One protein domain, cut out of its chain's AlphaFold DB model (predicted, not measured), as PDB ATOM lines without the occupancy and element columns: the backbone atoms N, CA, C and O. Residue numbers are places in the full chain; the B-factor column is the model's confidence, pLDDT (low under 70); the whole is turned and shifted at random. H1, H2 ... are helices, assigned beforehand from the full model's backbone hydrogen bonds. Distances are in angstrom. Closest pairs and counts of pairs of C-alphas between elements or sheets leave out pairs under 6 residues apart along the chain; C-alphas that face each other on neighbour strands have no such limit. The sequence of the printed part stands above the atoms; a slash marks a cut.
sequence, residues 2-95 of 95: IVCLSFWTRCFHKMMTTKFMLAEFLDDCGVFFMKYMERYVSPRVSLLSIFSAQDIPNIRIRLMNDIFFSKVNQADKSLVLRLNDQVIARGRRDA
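This is residues 2 to 95 of the 95 residues of an uncharacterized protein of Arundo donax (UniProt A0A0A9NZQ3). Four helices make a loose zigzag: H1 at one end, H2 and H3 crossing, H4 at the other end. The printed part has 94 residues, with four named helices, H1 to H4, and no named strand: all helix. It is loose, radius of gyration of the C-alphas 17.8 A, spanning 51 by 34 by 23 A.

H1, residues 2 to 17, and H2, residues 23 to 38, are close but not clearly touching; closest C-alphas 15 and 33, 7.7 A. H2 touches H3, residues 53 to 69, at a steep tilt of 54 degrees; closest C-alphas 31 and 60, 6.3 A. H4, residues 78 to 91, is apart from the others. Every O i to N i+4 pair is within hydrogen-bond range in H4, 10 of 12 in H1, 8 of 12 in H2, 11 of 13 in H3.

C-alpha 2 is at (187.659, 281.963, 154.627), C-alpha 91 at (185.861, 236.550, 178.603). H3 is 25.1 A long.

The H2 to H3 link is long. pLDDT is under 70 in residues 2 to 26, 39 to 45 and 95.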
ATOM      1  N   ILE A   2     189.040 281.683 155.094       41.00
ATOM      2  CA  ILE A   2     187.659 281.963 154.627       41.00
ATOM      3  C   ILE A   2     187.127 280.950 153.586       41.00
ATOM      4  O   ILE A   2     185.942 280.636 153.581       41.00
ATOM      5  N   VAL A   3     187.993 280.364 152.752       35.12
ATOM      6  CA  VAL A   3     187.590 279.405 151.694       35.12
ATOM      7  C   VAL A   3     187.089 278.061 152.258       35.12
ATOM      8  O   VAL A   3     186.331 277.348 151.608       35.12
ATOM      9  N   CYS A   4     187.473 277.723 153.494       39.06
ATOM     10  CA  CYS A   4     187.056 276.484 154.159       39.06
ATOM     11  C   CYS A   4     185.608 276.566 154.678       39.06
ATOM     12  O   CYS A   4     184.865 275.592 154.579       39.06
ATOM     13  N   LEU A   5     185.174 277.743 155.152       40.22
ATOM     14  CA  LEU A   5     183.818 277.951 155.674       40.22
ATOM     15  C   LEU A   5     182.749 277.954 154.571       40.22
ATOM     16  O   LEU A   5     181.649 277.440 154.780       40.22
ATOM     17  N   SER A   6     183.059 278.516 153.399       48.50
ATOM     18  CA  SER A   6     182.126 278.601 152.265       48.50
ATOM     19  C   SER A   6     181.925 277.256 151.558       48.50
ATOM     20  O   SER A   6     180.838 276.980 151.047       48.50
ATOM     21  N   PHE A   7     182.939 276.385 151.575       47.62
ATOM     22  CA  PHE A   7     182.802 274.994 151.139       47.62
ATOM     23  C   PHE A   7     181.958 274.182 152.132       47.62
ATOM     24  O   PHE A   7     181.020 273.498 151.726       47.62
ATOM     25  N   TRP A   8     182.217 274.340 153.435       46.88
ATOM     26  CA  TRP A   8     181.443 273.701 154.502       46.88
ATOM     27  C   TRP A   8     179.955 274.050 154.448       46.88
ATOM     28  O   TRP A   8     179.119 273.151 154.430       46.88
ATOM     29  N   THR A   9     179.607 275.335 154.346       54.84
ATOM     30  CA  THR A   9     178.199 275.774 154.277       54.84
ATOM     31  C   THR A   9     177.488 275.276 153.020       54.84
ATOM     32  O   THR A   9     176.341 274.843 153.106       54.84
ATOM     33  N   ARG A  10     178.154 275.254 151.857       55.62
ATOM     34  CA  ARG A  10     177.563 274.718 150.616       55.62
ATOM     35  C   ARG A  10     177.281 273.221 150.684       55.62
ATOM     36  O   ARG A  10     176.256 272.773 150.169       55.62
ATOM     37  N   CYS A  11     178.165 272.450 151.302       51.72
ATOM     38  CA  CYS A  11     177.982 271.013 151.425       51.72
ATOM     39  C   CYS A  11     176.968 270.634 152.502       51.72
ATOM     40  O   CYS A  11     176.154 269.742 152.276       51.72
ATOM     41  N   PHE A  12     176.954 271.365 153.619       53.97
ATOM     42  CA  PHE A  12     175.924 271.224 154.643       53.97
ATOM     43  C   PHE A  12     174.542 271.550 154.063       53.97
ATOM     44  O   PHE A  12     173.604 270.776 154.213       53.97
ATOM     45  N   HIS A  13     174.429 272.638 153.292       56.44
ATOM     46  CA  HIS A  13     173.179 273.002 152.631       56.44
ATOM     47  C   HIS A  13     172.739 271.950 151.602       56.44
ATOM     48  O   HIS A  13     171.566 271.590 151.572       56.44
ATOM     49  N   LYS A  14     173.655 271.388 150.798       54.03
ATOM     50  CA  LYS A  14     173.330 270.296 149.858       54.03
ATOM     51  C   LYS A  14     172.907 269.004 150.556       54.03
ATOM     52  O   LYS A  14     171.998 268.344 150.063       54.03
ATOM     53  N   MET A  15     173.522 268.656 151.685       55.19
ATOM     54  CA  MET A  15     173.130 267.493 152.488       55.19
ATOM     55  C   MET A  15     171.734 267.674 153.105       55.19
ATOM     56  O   MET A  15     170.955 266.732 153.126       55.19
ATOM     57  N   MET A  16     171.401 268.892 153.548       50.72
ATOM     58  CA  MET A  16     170.097 269.203 154.151       50.72
ATOM     59  C   MET A  16     168.970 269.389 153.118       50.72
ATOM     60  O   MET A  16     167.807 269.188 153.448       50.72
ATOM     61  N   THR A  17     169.291 269.787 151.878       50.72
ATOM     62  CA  THR A  17     168.304 270.049 150.803       50.72
ATOM     63  C   THR A  17     168.103 268.888 149.833       50.72
ATOM     64  O   THR A  17     167.081 268.832 149.146       50.72
ATOM     65  N   THR A  18     169.037 267.934 149.761       50.03
ATOM     66  CA  THR A  18     168.738 266.650 149.121       50.03
ATOM     67  C   THR A  18     167.733 265.912 150.000       50.03
ATOM     68  O   THR A  18     167.829 265.949 151.221       50.03
ATOM     69  N   LYS A  19     166.754 265.243 149.382       48.38
ATOM     70  CA  LYS A  19     165.738 264.364 150.002       48.38
ATOM     71  C   LYS A  19     166.341 263.142 150.743       48.38
ATOM     72  O   LYS A  19     165.794 262.049 150.687       48.38
ATOM     73  N   PHE A  20     167.513 263.299 151.350       50.16
ATOM     74  CA  PHE A  20     168.345 262.266 151.951       50.16
ATOM     75  C   PHE A  20     168.022 262.052 153.433       50.16
ATOM     76  O   PHE A  20     168.185 260.948 153.940       50.16
ATOM     77  N   MET A  21     167.490 263.079 154.106       50.31
ATOM     78  CA  MET A  21     166.803 262.932 155.388       50.31
ATOM     79  C   MET A  21     165.359 262.488 155.140       50.31
ATOM     80  O   MET A  21     164.420 263.270 155.277       50.31
ATOM     81  N   LEU A  22     165.165 261.236 154.726       51.81
ATOM     82  CA  LEU A  22     163.864 260.606 154.939       51.81
ATOM     83  C   LEU A  22     163.624 260.607 156.456       51.81
ATOM     84  O   LEU A  22     164.532 260.287 157.222       51.81
ATOM     85  N   ALA A  23     162.429 261.025 156.875       50.56
ATOM     86  CA  ALA A  23     162.039 261.302 158.263       50.56
ATOM     87  C   ALA A  23     162.255 260.138 159.260       50.56
ATOM     88  O   ALA A  23     162.079 260.314 160.459       50.56
ATOM     89  N   GLU A  24     162.672 258.973 158.771       51.69
ATOM     90  CA  GLU A  24     162.949 257.749 159.521       51.69
ATOM     91  C   GLU A  24     164.359 257.704 160.153       51.69
ATOM     92  O   GLU A  24     164.623 256.817 160.956       51.69
ATOM     93  N   PHE A  25     165.257 258.657 159.847       59.16
ATOM     94  CA  PHE A  25     166.656 258.656 160.329       59.16
ATOM     95  C   PHE A  25     167.103 259.955 161.019       59.16
ATOM     96  O   PHE A  25     168.289 260.293 160.993       59.16
ATOM     97  N   LEU A  26     166.181 260.712 161.626       63.31
ATOM     98  CA  LEU A  26     166.516 261.982 162.297       63.31
ATOM     99  C   LEU A  26     167.634 261.822 163.346       63.31
ATOM    100  O   LEU A  26     168.533 262.663 163.413       63.31
ATOM    101  N   ASP A  27     167.642 260.703 164.071       76.69
ATOM    102  CA  ASP A  27     168.653 260.394 165.090       76.69
ATOM    103  C   ASP A  27     170.031 260.034 164.501       76.69
ATOM    104  O   ASP A  27     171.045 260.081 165.196       76.69
ATOM    105  N   ASP A  28     170.094 259.708 163.206       82.00
ATOM    106  CA  ASP A  28     171.304 259.255 162.512       82.00
ATOM    107  C   ASP A  28     171.879 260.287 161.546       82.00
ATOM    108  O   ASP A  28     172.843 260.006 160.831       82.00
ATOM    109  N   CYS A  29     171.359 261.516 161.550       79.75
ATOM    110  CA  CYS A  29     171.858 262.600 160.701       79.75
ATOM    111  C   CYS A  29     173.387 262.797 160.826       79.75
ATOM    112  O   CYS A  29     174.074 263.018 159.825       79.75
ATOM    113  N   GLY A  30     173.941 262.616 162.031       80.56
ATOM    114  CA  GLY A  30     175.385 262.639 162.277       80.56
ATOM    115  C   GLY A  30     176.151 261.507 161.581       80.56
ATOM    116  O   GLY A  30     177.244 261.739 161.068       80.56
ATOM    117  N   VAL A  31     175.578 260.303 161.489       86.31
ATOM    118  CA  VAL A  31     176.179 259.159 160.782       86.31
ATOM    119  C   VAL A  31     176.281 259.447 159.285       86.31
ATOM    120  O   VAL A  31     177.352 259.273 158.695       86.31
ATOM    121  N   PHE A  32     175.199 259.947 158.678       80.25
ATOM    122  CA  PHE A  32     175.192 260.341 157.267       80.25
ATOM    123  C   PHE A  32     176.202 261.457 156.992       80.25
ATOM    124  O   PHE A  32     176.974 261.352 156.037       80.25
ATOM    125  N   PHE A  33     176.257 262.480 157.853       81.44
ATOM    126  CA  PHE A  33     177.226 263.568 157.721       81.44
ATOM    127  C   PHE A  33     178.668 263.062 157.780       81.44
ATOM    128  O   PHE A  33     179.465 263.362 156.892       81.44
ATOM    129  N   MET A  34     179.009 262.242 158.776       85.06
ATOM    130  CA  MET A  34     180.365 261.706 158.922       85.06
ATOM    131  C   MET A  34     180.759 260.820 157.736       85.06
ATOM    132  O   MET A  34     181.856 260.969 157.198       85.06
ATOM    133  N   LYS A  35     179.854 259.959 157.253       82.31
ATOM    134  CA  LYS A  35     180.109 259.121 156.069       82.31
ATOM    135  C   LYS A  35     180.256 259.932 154.788       82.31
ATOM    136  O   LYS A  35     181.080 259.583 153.944       82.31
ATOM    137  N   TYR A  36     179.497 261.016 154.657       76.94
ATOM    138  CA  TYR A  36     179.666 261.969 153.568       76.94
ATOM    139  C   TYR A  36     181.056 262.608 153.613       76.94
ATOM    140  O   TYR A  36     181.763 262.573 152.609       76.94
ATOM    141  N   MET A  37     181.471 263.112 154.784       78.19
ATOM    142  CA  MET A  37     182.779 263.742 155.008       78.19
ATOM    143  C   MET A  37     183.957 262.786 154.745       78.19
ATOM    144  O   MET A  37     184.919 263.186 154.096       78.19
ATOM    145  N   GLU A  38     183.870 261.520 155.169       75.38
ATOM    146  CA  GLU A  38     184.891 260.489 154.901       75.38
ATOM    147  C   GLU A  38     185.069 260.191 153.406       75.38
ATOM    148  O   GLU A  38     186.174 259.908 152.945       75.38
ATOM    149  N   ARG A  39     183.972 260.204 152.642       65.75
ATOM    150  CA  ARG A  39     183.920 259.753 151.244       65.75
ATOM    151  C   ARG A  39     183.680 260.900 150.265       65.75
ATOM    152  O   ARG A  39     183.046 260.668 149.237       65.75
ATOM    153  N   TYR A  40     184.203 262.105 150.525       60.47
ATOM    154  CA  TYR A  40     184.205 263.229 149.566       60.47
ATOM    155  C   TYR A  40     184.983 262.890 148.286       60.47
ATOM    156  O   TYR A  40     186.092 263.352 148.047       60.47
ATOM    157  N   VAL A  41     184.394 262.052 147.444       53.03
ATOM    158  CA  VAL A  41     184.954 261.614 146.169       53.03
ATOM    159  C   VAL A  41     184.165 262.261 145.034       53.03
ATOM    160  O   VAL A  41     184.751 262.650 144.030       53.03
ATOM    161  N   SER A  42     182.846 262.451 145.184       52.62
ATOM    162  CA  SER A  42     182.027 263.141 144.181       52.62
ATOM    163  C   SER A  42     180.616 263.464 144.694       52.62
ATOM    164  O   SER A  42     180.003 262.620 145.348       52.62
ATOM    165  N   PRO A  43     180.023 264.620 144.331       57.62
ATOM    166  CA  PRO A  43     178.645 264.994 144.679       57.62
ATOM    167  C   PRO A  43     177.554 264.106 144.049       57.62
ATOM    168  O   PRO A  43     176.375 264.421 144.179       57.62
ATOM    169  N   ARG A  44     177.922 263.044 143.321       62.62
ATOM    170  CA  ARG A  44     176.995 262.180 142.574       62.62
ATOM    171  C   ARG A  44     176.781 260.798 143.192       62.62
ATOM    172  O   ARG A  44     175.984 260.036 142.659       62.62
ATOM    173  N   VAL A  45     177.477 260.457 144.278       65.19
ATOM    174  CA  VAL A  45     177.316 259.150 144.929       65.19
ATOM    175  C   VAL A  45     176.251 259.251 146.016       65.19
ATOM    176  O   VAL A  45     176.367 260.058 146.936       65.19
ATOM    177  N   SER A  46     175.207 258.429 145.903       71.12
ATOM    178  CA  SER A  46     174.194 258.276 146.947       71.12
ATOM    179  C   SER A  46     174.793 257.516 148.131       71.12
ATOM    180  O   SER A  46     175.301 256.415 147.958       71.12
ATOM    181  N   LEU A  47     174.713 258.044 149.354       72.62
ATOM    182  CA  LEU A  47     175.141 257.295 150.547       72.62
ATOM    183  C   LEU A  47     174.326 256.003 150.757       72.62
ATOM    184  O   LEU A  47     174.864 255.034 151.279       72.62
ATOM    185  N   LEU A  48     173.078 255.951 150.275       75.00
ATOM    186  CA  LEU A  48     172.227 254.754 150.325       75.00
ATOM    187  C   LEU A  48     172.739 253.630 149.415       75.00
ATOM    188  O   LEU A  48     172.345 252.485 149.588       75.00
ATOM    189  N   SER A  49     173.619 253.929 148.450       77.00
ATOM    190  CA  SER A  49     174.318 252.891 147.681       77.00
ATOM    191  C   SER A  49     175.621 252.437 148.346       77.00
ATOM    192  O   SER A  49     176.328 251.604 147.788       77.00
ATOM    193  N   ILE A  50     175.988 253.027 149.488       79.00
ATOM    194  CA  ILE A  50     177.219 252.729 150.230       79.00
ATOM    195  C   ILE A  50     176.913 251.924 151.490       79.00
ATOM    196  O   ILE A  50     177.693 251.044 151.848       79.00
ATOM    197  N   PHE A  51     175.826 252.257 152.181       83.19
ATOM    198  CA  PHE A  51     175.382 251.559 153.377       83.19
ATOM    199  C   PHE A  51     173.859 251.593 153.485       83.19
ATOM    200  O   PHE A  51     173.196 252.493 152.967       83.19
ATOM    201  N   SER A  52     173.329 250.590 154.166       84.88
ATOM    202  CA  SER A  52     171.908 250.383 154.414       84.88
ATOM    203  C   SER A  52     171.533 250.752 155.853       84.88
ATOM    204  O   SER A  52     172.398 250.998 156.697       84.88
ATOM    205  N   ALA A  53     170.234 250.760 156.161       83.38
ATOM    206  CA  ALA A  53     169.743 251.004 157.518       83.38
ATOM    207  C   ALA A  53     170.284 249.979 158.534       83.38
ATOM    208  O   ALA A  53     170.539 250.317 159.686       83.38
ATOM    209  N   GLN A  54     170.516 248.738 158.096       88.06
ATOM    210  CA  GLN A  54     171.067 247.665 158.922       88.06
ATOM    211  C   GLN A  54     172.522 247.929 159.337       88.06
ATOM    212  O   GLN A  54     172.965 247.445 160.378       88.06
ATOM    213  N   ASP A  55     173.262 248.719 158.559       88.88
ATOM    214  CA  ASP A  55     174.660 249.051 158.839       88.88
ATOM    215  C   ASP A  55     174.803 250.201 159.845       88.88
ATOM    216  O   ASP A  55     175.849 250.342 160.485       88.88
ATOM    217  N   ILE A  56     173.759 251.023 159.998       88.19
ATOM    218  CA  ILE A  56     173.773 252.245 160.810       88.19
ATOM    219  C   ILE A  56     174.240 251.992 162.254       88.19
ATOM    220  O   ILE A  56     175.142 252.714 162.691       88.19
ATOM    221  N   PRO A  57     173.742 250.980 162.997       91.06
ATOM    222  CA  PRO A  57     174.197 250.732 164.366       91.06
ATOM    223  C   PRO A  57     175.707 250.473 164.453       91.06
ATOM    224  O   PRO A  57     176.396 251.038 165.304       91.06
ATOM    225  N   ASN A  58     176.247 249.680 163.525       93.38
ATOM    226  CA  ASN A  58     177.672 249.351 163.484       93.38
ATOM    227  C   ASN A  58     178.522 250.563 163.090       93.38
ATOM    228  O   ASN A  58     179.582 250.804 163.673       93.38
ATOM    229  N   ILE A  59     178.049 251.358 162.126       91.31
ATOM    230  CA  ILE A  59     178.707 252.606 161.739       91.31
ATOM    231  C   ILE A  59     178.736 253.579 162.922       91.31
ATOM    232  O   ILE A  59     179.782 254.171 163.187       91.31
ATOM    233  N   ARG A  60     177.625 253.715 163.655       91.88
ATOM    234  CA  ARG A  60     177.516 254.586 164.830       91.88
ATOM    235  C   ARG A  60     178.528 254.195 165.906       91.88
ATOM    236  O   ARG A  60     179.257 255.059 166.386       91.88
ATOM    237  N   ILE A  61     178.625 252.905 166.232       92.81
ATOM    238  CA  ILE A  61     179.602 252.388 167.205       92.81
ATOM    239  C   ILE A  61     181.030 252.699 166.753       92.81
ATOM    240  O   ILE A  61     181.832 253.200 167.540       92.81
ATOM    241  N   ARG A  62     181.347 252.447 165.479       93.19
ATOM    242  CA  ARG A  62     182.683 252.708 164.938       93.19
ATOM    243  C   ARG A  62     183.050 254.189 165.010       93.19
ATOM    244  O   ARG A  62     184.103 254.515 165.543       93.19
ATOM    245  N   LEU A  63     182.165 255.071 164.542       91.56
ATOM    246  CA  LEU A  63     182.377 256.518 164.595       91.56
ATOM    247  C   LEU A  63     182.566 257.005 166.034       91.56
ATOM    248  O   LEU A  63     183.483 257.778 166.306       91.56
ATOM    249  N   MET A  64     181.735 256.532 166.966       90.19
ATOM    250  CA  MET A  64     181.857 256.900 168.376       90.19
ATOM    251  C   MET A  64     183.167 256.413 168.985       90.19
ATOM    252  O   MET A  64     183.799 257.178 169.704       90.19
ATOM    253  N   ASN A  65     183.613 255.195 168.676       92.88
ATOM    254  CA  ASN A  65     184.907 254.694 169.138       92.88
ATOM    255  C   ASN A  65     186.064 255.523 168.571       92.88
ATOM    256  O   ASN A  65     186.939 255.941 169.329       92.88
ATOM    257  N   ASP A  66     186.043 255.818 167.271       92.88
ATOM    258  CA  ASP A  66     187.088 256.607 166.615       92.88
ATOM    259  C   ASP A  66     187.179 258.020 167.221       92.88
ATOM    260  O   ASP A  66     188.274 258.505 167.517       92.88
ATOM    261  N   ILE A  67     186.038 258.667 167.489       91.19
ATOM    262  CA  ILE A  67     185.978 259.987 168.140       91.19
ATOM    263  C   ILE A  67     186.409 259.893 169.609       91.19
ATOM    264  O   ILE A  67     187.248 260.676 170.064       91.19
ATOM    265  N   PHE A  68     185.861 258.937 170.360       92.62
ATOM    266  CA  PHE A  68     186.092 258.806 171.795       92.62
ATOM    267  C   PHE A  68     187.558 258.487 172.100       92.62
ATOM    268  O   PHE A  68     188.162 259.128 172.961       92.62
ATOM    269  N   PHE A  69     188.172 257.563 171.360       92.69
ATOM    270  CA  PHE A  69     189.571 257.176 171.549       92.69
ATOM    271  C   PHE A  69     190.569 258.048 170.782       92.69
ATOM    272  O   PHE A  69     191.777 257.868 170.941       92.69
ATOM    273  N   SER A  70     190.104 259.047 170.029       93.88
ATOM    274  CA  SER A  70     190.987 260.003 169.367       93.88
ATOM    275  C   SER A  70     191.929 260.702 170.354       93.88
ATOM    276  O   SER A  70     191.553 261.037 171.484       93.88
ATOM    277  N   LYS A  71     193.162 260.971 169.905       92.69
ATOM    278  CA  LYS A  71     194.190 261.687 170.682       92.69
ATOM    279  C   LYS A  71     193.783 263.123 171.016       92.69
ATOM    280  O   LYS A  71     194.262 263.667 172.001       92.69
ATOM    281  N   VAL A  72     192.910 263.727 170.204       93.75
ATOM    282  CA  VAL A  72     192.409 265.088 170.446       93.75
ATOM    283  C   VAL A  72     191.273 265.126 171.466       93.75
ATOM    284  O   VAL A  72     190.997 266.185 172.022       93.75
ATOM    285  N   ASN A  73     190.620 263.990 171.737       92.81
ATOM    286  CA  ASN A  73     189.594 263.924 172.766       92.81
ATOM    287  C   ASN A  73     190.255 263.845 174.150       92.81
ATOM    288  O   ASN A  73     190.854 262.821 174.491       92.81
ATOM    289  N   GLN A  74     190.123 264.919 174.930       94.75
ATOM    290  CA  GLN A  74     190.689 265.061 176.277       94.75
ATOM    291  C   GLN A  74     189.720 264.648 177.397       94.75
ATOM    292  O   GLN A  74     190.054 264.802 178.569       94.75
ATOM    293  N   ALA A  75     188.527 264.141 177.064       94.06
ATOM    294  CA  ALA A  75     187.598 263.623 178.064       94.06
ATOM    295  C   ALA A  75     188.249 262.516 178.913       94.06
ATOM    296  O   ALA A  75     189.091 261.762 178.413       94.06
ATOM    297  N   ASP A  76     187.836 262.390 180.178       94.44
ATOM    298  CA  ASP A  76     188.284 261.285 181.025       94.44
ATOM    299  C   ASP A  76     187.765 259.947 180.474       94.44
ATOM    300  O   ASP A  76     186.563 259.724 180.324       94.44
ATOM    301  N   LYS A  77     188.702 259.046 180.176       93.88
ATOM    302  CA  LYS A  77     188.451 257.711 179.616       93.88
ATOM    303  C   LYS A  77     188.625 256.608 180.663       93.88
ATOM    304  O   LYS A  77     188.420 255.437 180.348       93.88
ATOM    305  N   SER A  78     188.990 256.953 181.902       94.12
ATOM    306  CA  SER A  78     189.365 256.011 182.963       94.12
ATOM    307  C   SER A  78     188.284 254.971 183.258       94.12
ATOM    308  O   SER A  78     188.580 253.801 183.497       94.12
ATOM    309  N   LEU A  79     187.010 255.370 183.242       93.50
ATOM    310  CA  LEU A  79     185.892 254.464 183.482       93.50
ATOM    311  C   LEU A  79     185.741 253.440 182.353       93.50
ATOM    312  O   LEU A  79     185.660 252.246 182.624       93.50
ATOM    313  N   VAL A  80     185.746 253.901 181.101       91.25
ATOM    314  CA  VAL A  80     185.575 253.037 179.923       91.25
ATOM    315  C   VAL A  80     186.732 252.050 179.806       91.25
ATOM    316  O   VAL A  80     186.496 250.867 179.580       91.25
ATOM    317  N   LEU A  81     187.967 252.506 180.030       92.69
ATOM    318  CA  LEU A  81     189.149 251.643 180.011       92.69
ATOM    319  C   LEU A  81     189.066 250.553 181.089       92.69
ATOM    320  O   LEU A  81     189.212 249.376 180.776       92.69
ATOM    321  N   ARG A  82     188.714 250.920 182.331       94.62
ATOM    322  CA  ARG A  82     188.537 249.945 183.422       94.62
ATOM    323  C   ARG A  82     187.451 248.916 183.119       94.62
ATOM    324  O   ARG A  82     187.642 247.733 183.387       94.62
ATOM    325  N   LEU A  83     186.309 249.348 182.581       92.38
ATOM    326  CA  LEU A  83     185.225 248.437 182.207       92.38
ATOM    327  C   LEU A  83     185.660 247.490 181.084       92.38
ATOM    328  O   LEU A  83     185.391 246.292 181.161       92.38
ATOM    329  N   ASN A  84     186.375 247.998 180.082       90.62
ATOM    330  CA  ASN A  84     186.892 247.187 178.985       90.62
ATOM    331  C   ASN A  84     187.872 246.109 179.479       90.62
ATOM    332  O   ASN A  84     187.731 244.939 179.122       90.62
ATOM    333  N   ASP A  85     188.797 246.468 180.373       93.44
ATOM    334  CA  ASP A  85     189.736 245.516 180.978       93.44
ATOM    335  C   ASP A  85     189.005 244.409 181.755       93.44
ATOM    336  O   ASP A  85     189.355 243.230 181.661       93.44
ATOM    337  N   GLN A  86     187.940 244.764 182.484       92.75
ATOM    338  CA  GLN A  86     187.112 243.794 183.206       92.75
ATOM    339  C   GLN A  86     186.368 242.839 182.270       92.75
ATOM    340  O   GLN A  86     186.271 241.649 182.576       92.75
ATOM    341  N   VAL A  87     185.837 243.335 181.150       91.00
ATOM    342  CA  VAL A  87     185.151 242.507 180.148       91.00
ATOM    343  C   VAL A  87     186.128 241.515 179.520       91.00
ATOM    344  O   VAL A  87     185.833 240.322 179.475       91.00
ATOM    345  N   ILE A  88     187.324 241.970 179.134       90.06
ATOM    346  CA  ILE A  88     188.383 241.103 178.593       90.06
ATOM    347  C   ILE A  88     188.787 240.037 179.621       90.06
ATOM    348  O   ILE A  88     188.924 238.860 179.285       90.06
ATOM    349  N   ALA A  89     188.943 240.422 180.890       88.62
ATOM    350  CA  ALA A  89     189.288 239.493 181.964       88.62
ATOM    351  C   ALA A  89     188.169 238.483 182.287       88.62
ATOM    352  O   ALA A  89     188.456 237.377 182.743       88.62
ATOM    353  N   ARG A  90     186.892 238.834 182.087       88.25
ATOM    354  CA  ARG A  90     185.761 237.893 182.195       88.25
ATOM    355  C   ARG A  90     185.748 236.915 181.025       88.25
ATOM    356  O   ARG A  90     185.794 235.721 181.270       88.25
ATOM    357  N   GLY A  91     185.847 237.407 179.792       83.44
ATOM    358  CA  GLY A  91     185.861 236.550 178.603       83.44
ATOM    359  C   GLY A  91     186.998 235.519 178.584       83.44
ATOM    360  O   GLY A  91     186.828 234.445 178.029       83.44
ATOM    361  N   ARG A  92     188.137 235.800 179.234       78.56
ATOM    362  CA  ARG A  92     189.234 234.827 179.423       78.56
ATOM    363  C   ARG A  92     188.967 233.742 180.468       78.56
ATOM    364  O   ARG A  92     189.693 232.762 180.492       78.56
ATOM    365  N   ARG A  93     188.026 233.958 181.388       74.88
ATOM    366  CA  ARG A  93     187.635 232.965 182.402       74.88
ATOM    367  C   ARG A  93     186.541 232.028 181.897       74.88
ATOM    368  O   ARG A  93     186.407 230.937 182.436       74.88
ATOM    369  N   ASP A  94     185.797 232.471 180.888       74.88
ATOM    370  CA  ASP A  94     184.671 231.750 180.296       74.88
ATOM    371  C   ASP A  94     185.062 230.976 179.013       74.88
ATOM    372  O   ASP A  94     184.196 230.372 178.381       74.88
ATOM    373  N   ALA A  95     186.344 231.009 178.620       61.19
ATOM    374  CA  ALA A  95     186.929 230.341 177.448       61.19
ATOM    375  C   ALA A  95     187.931 229.263 177.876       61.19
ATOM    376  O   ALA A  95     187.993 228.223 177.182       61.19
TER     377      ALA A  95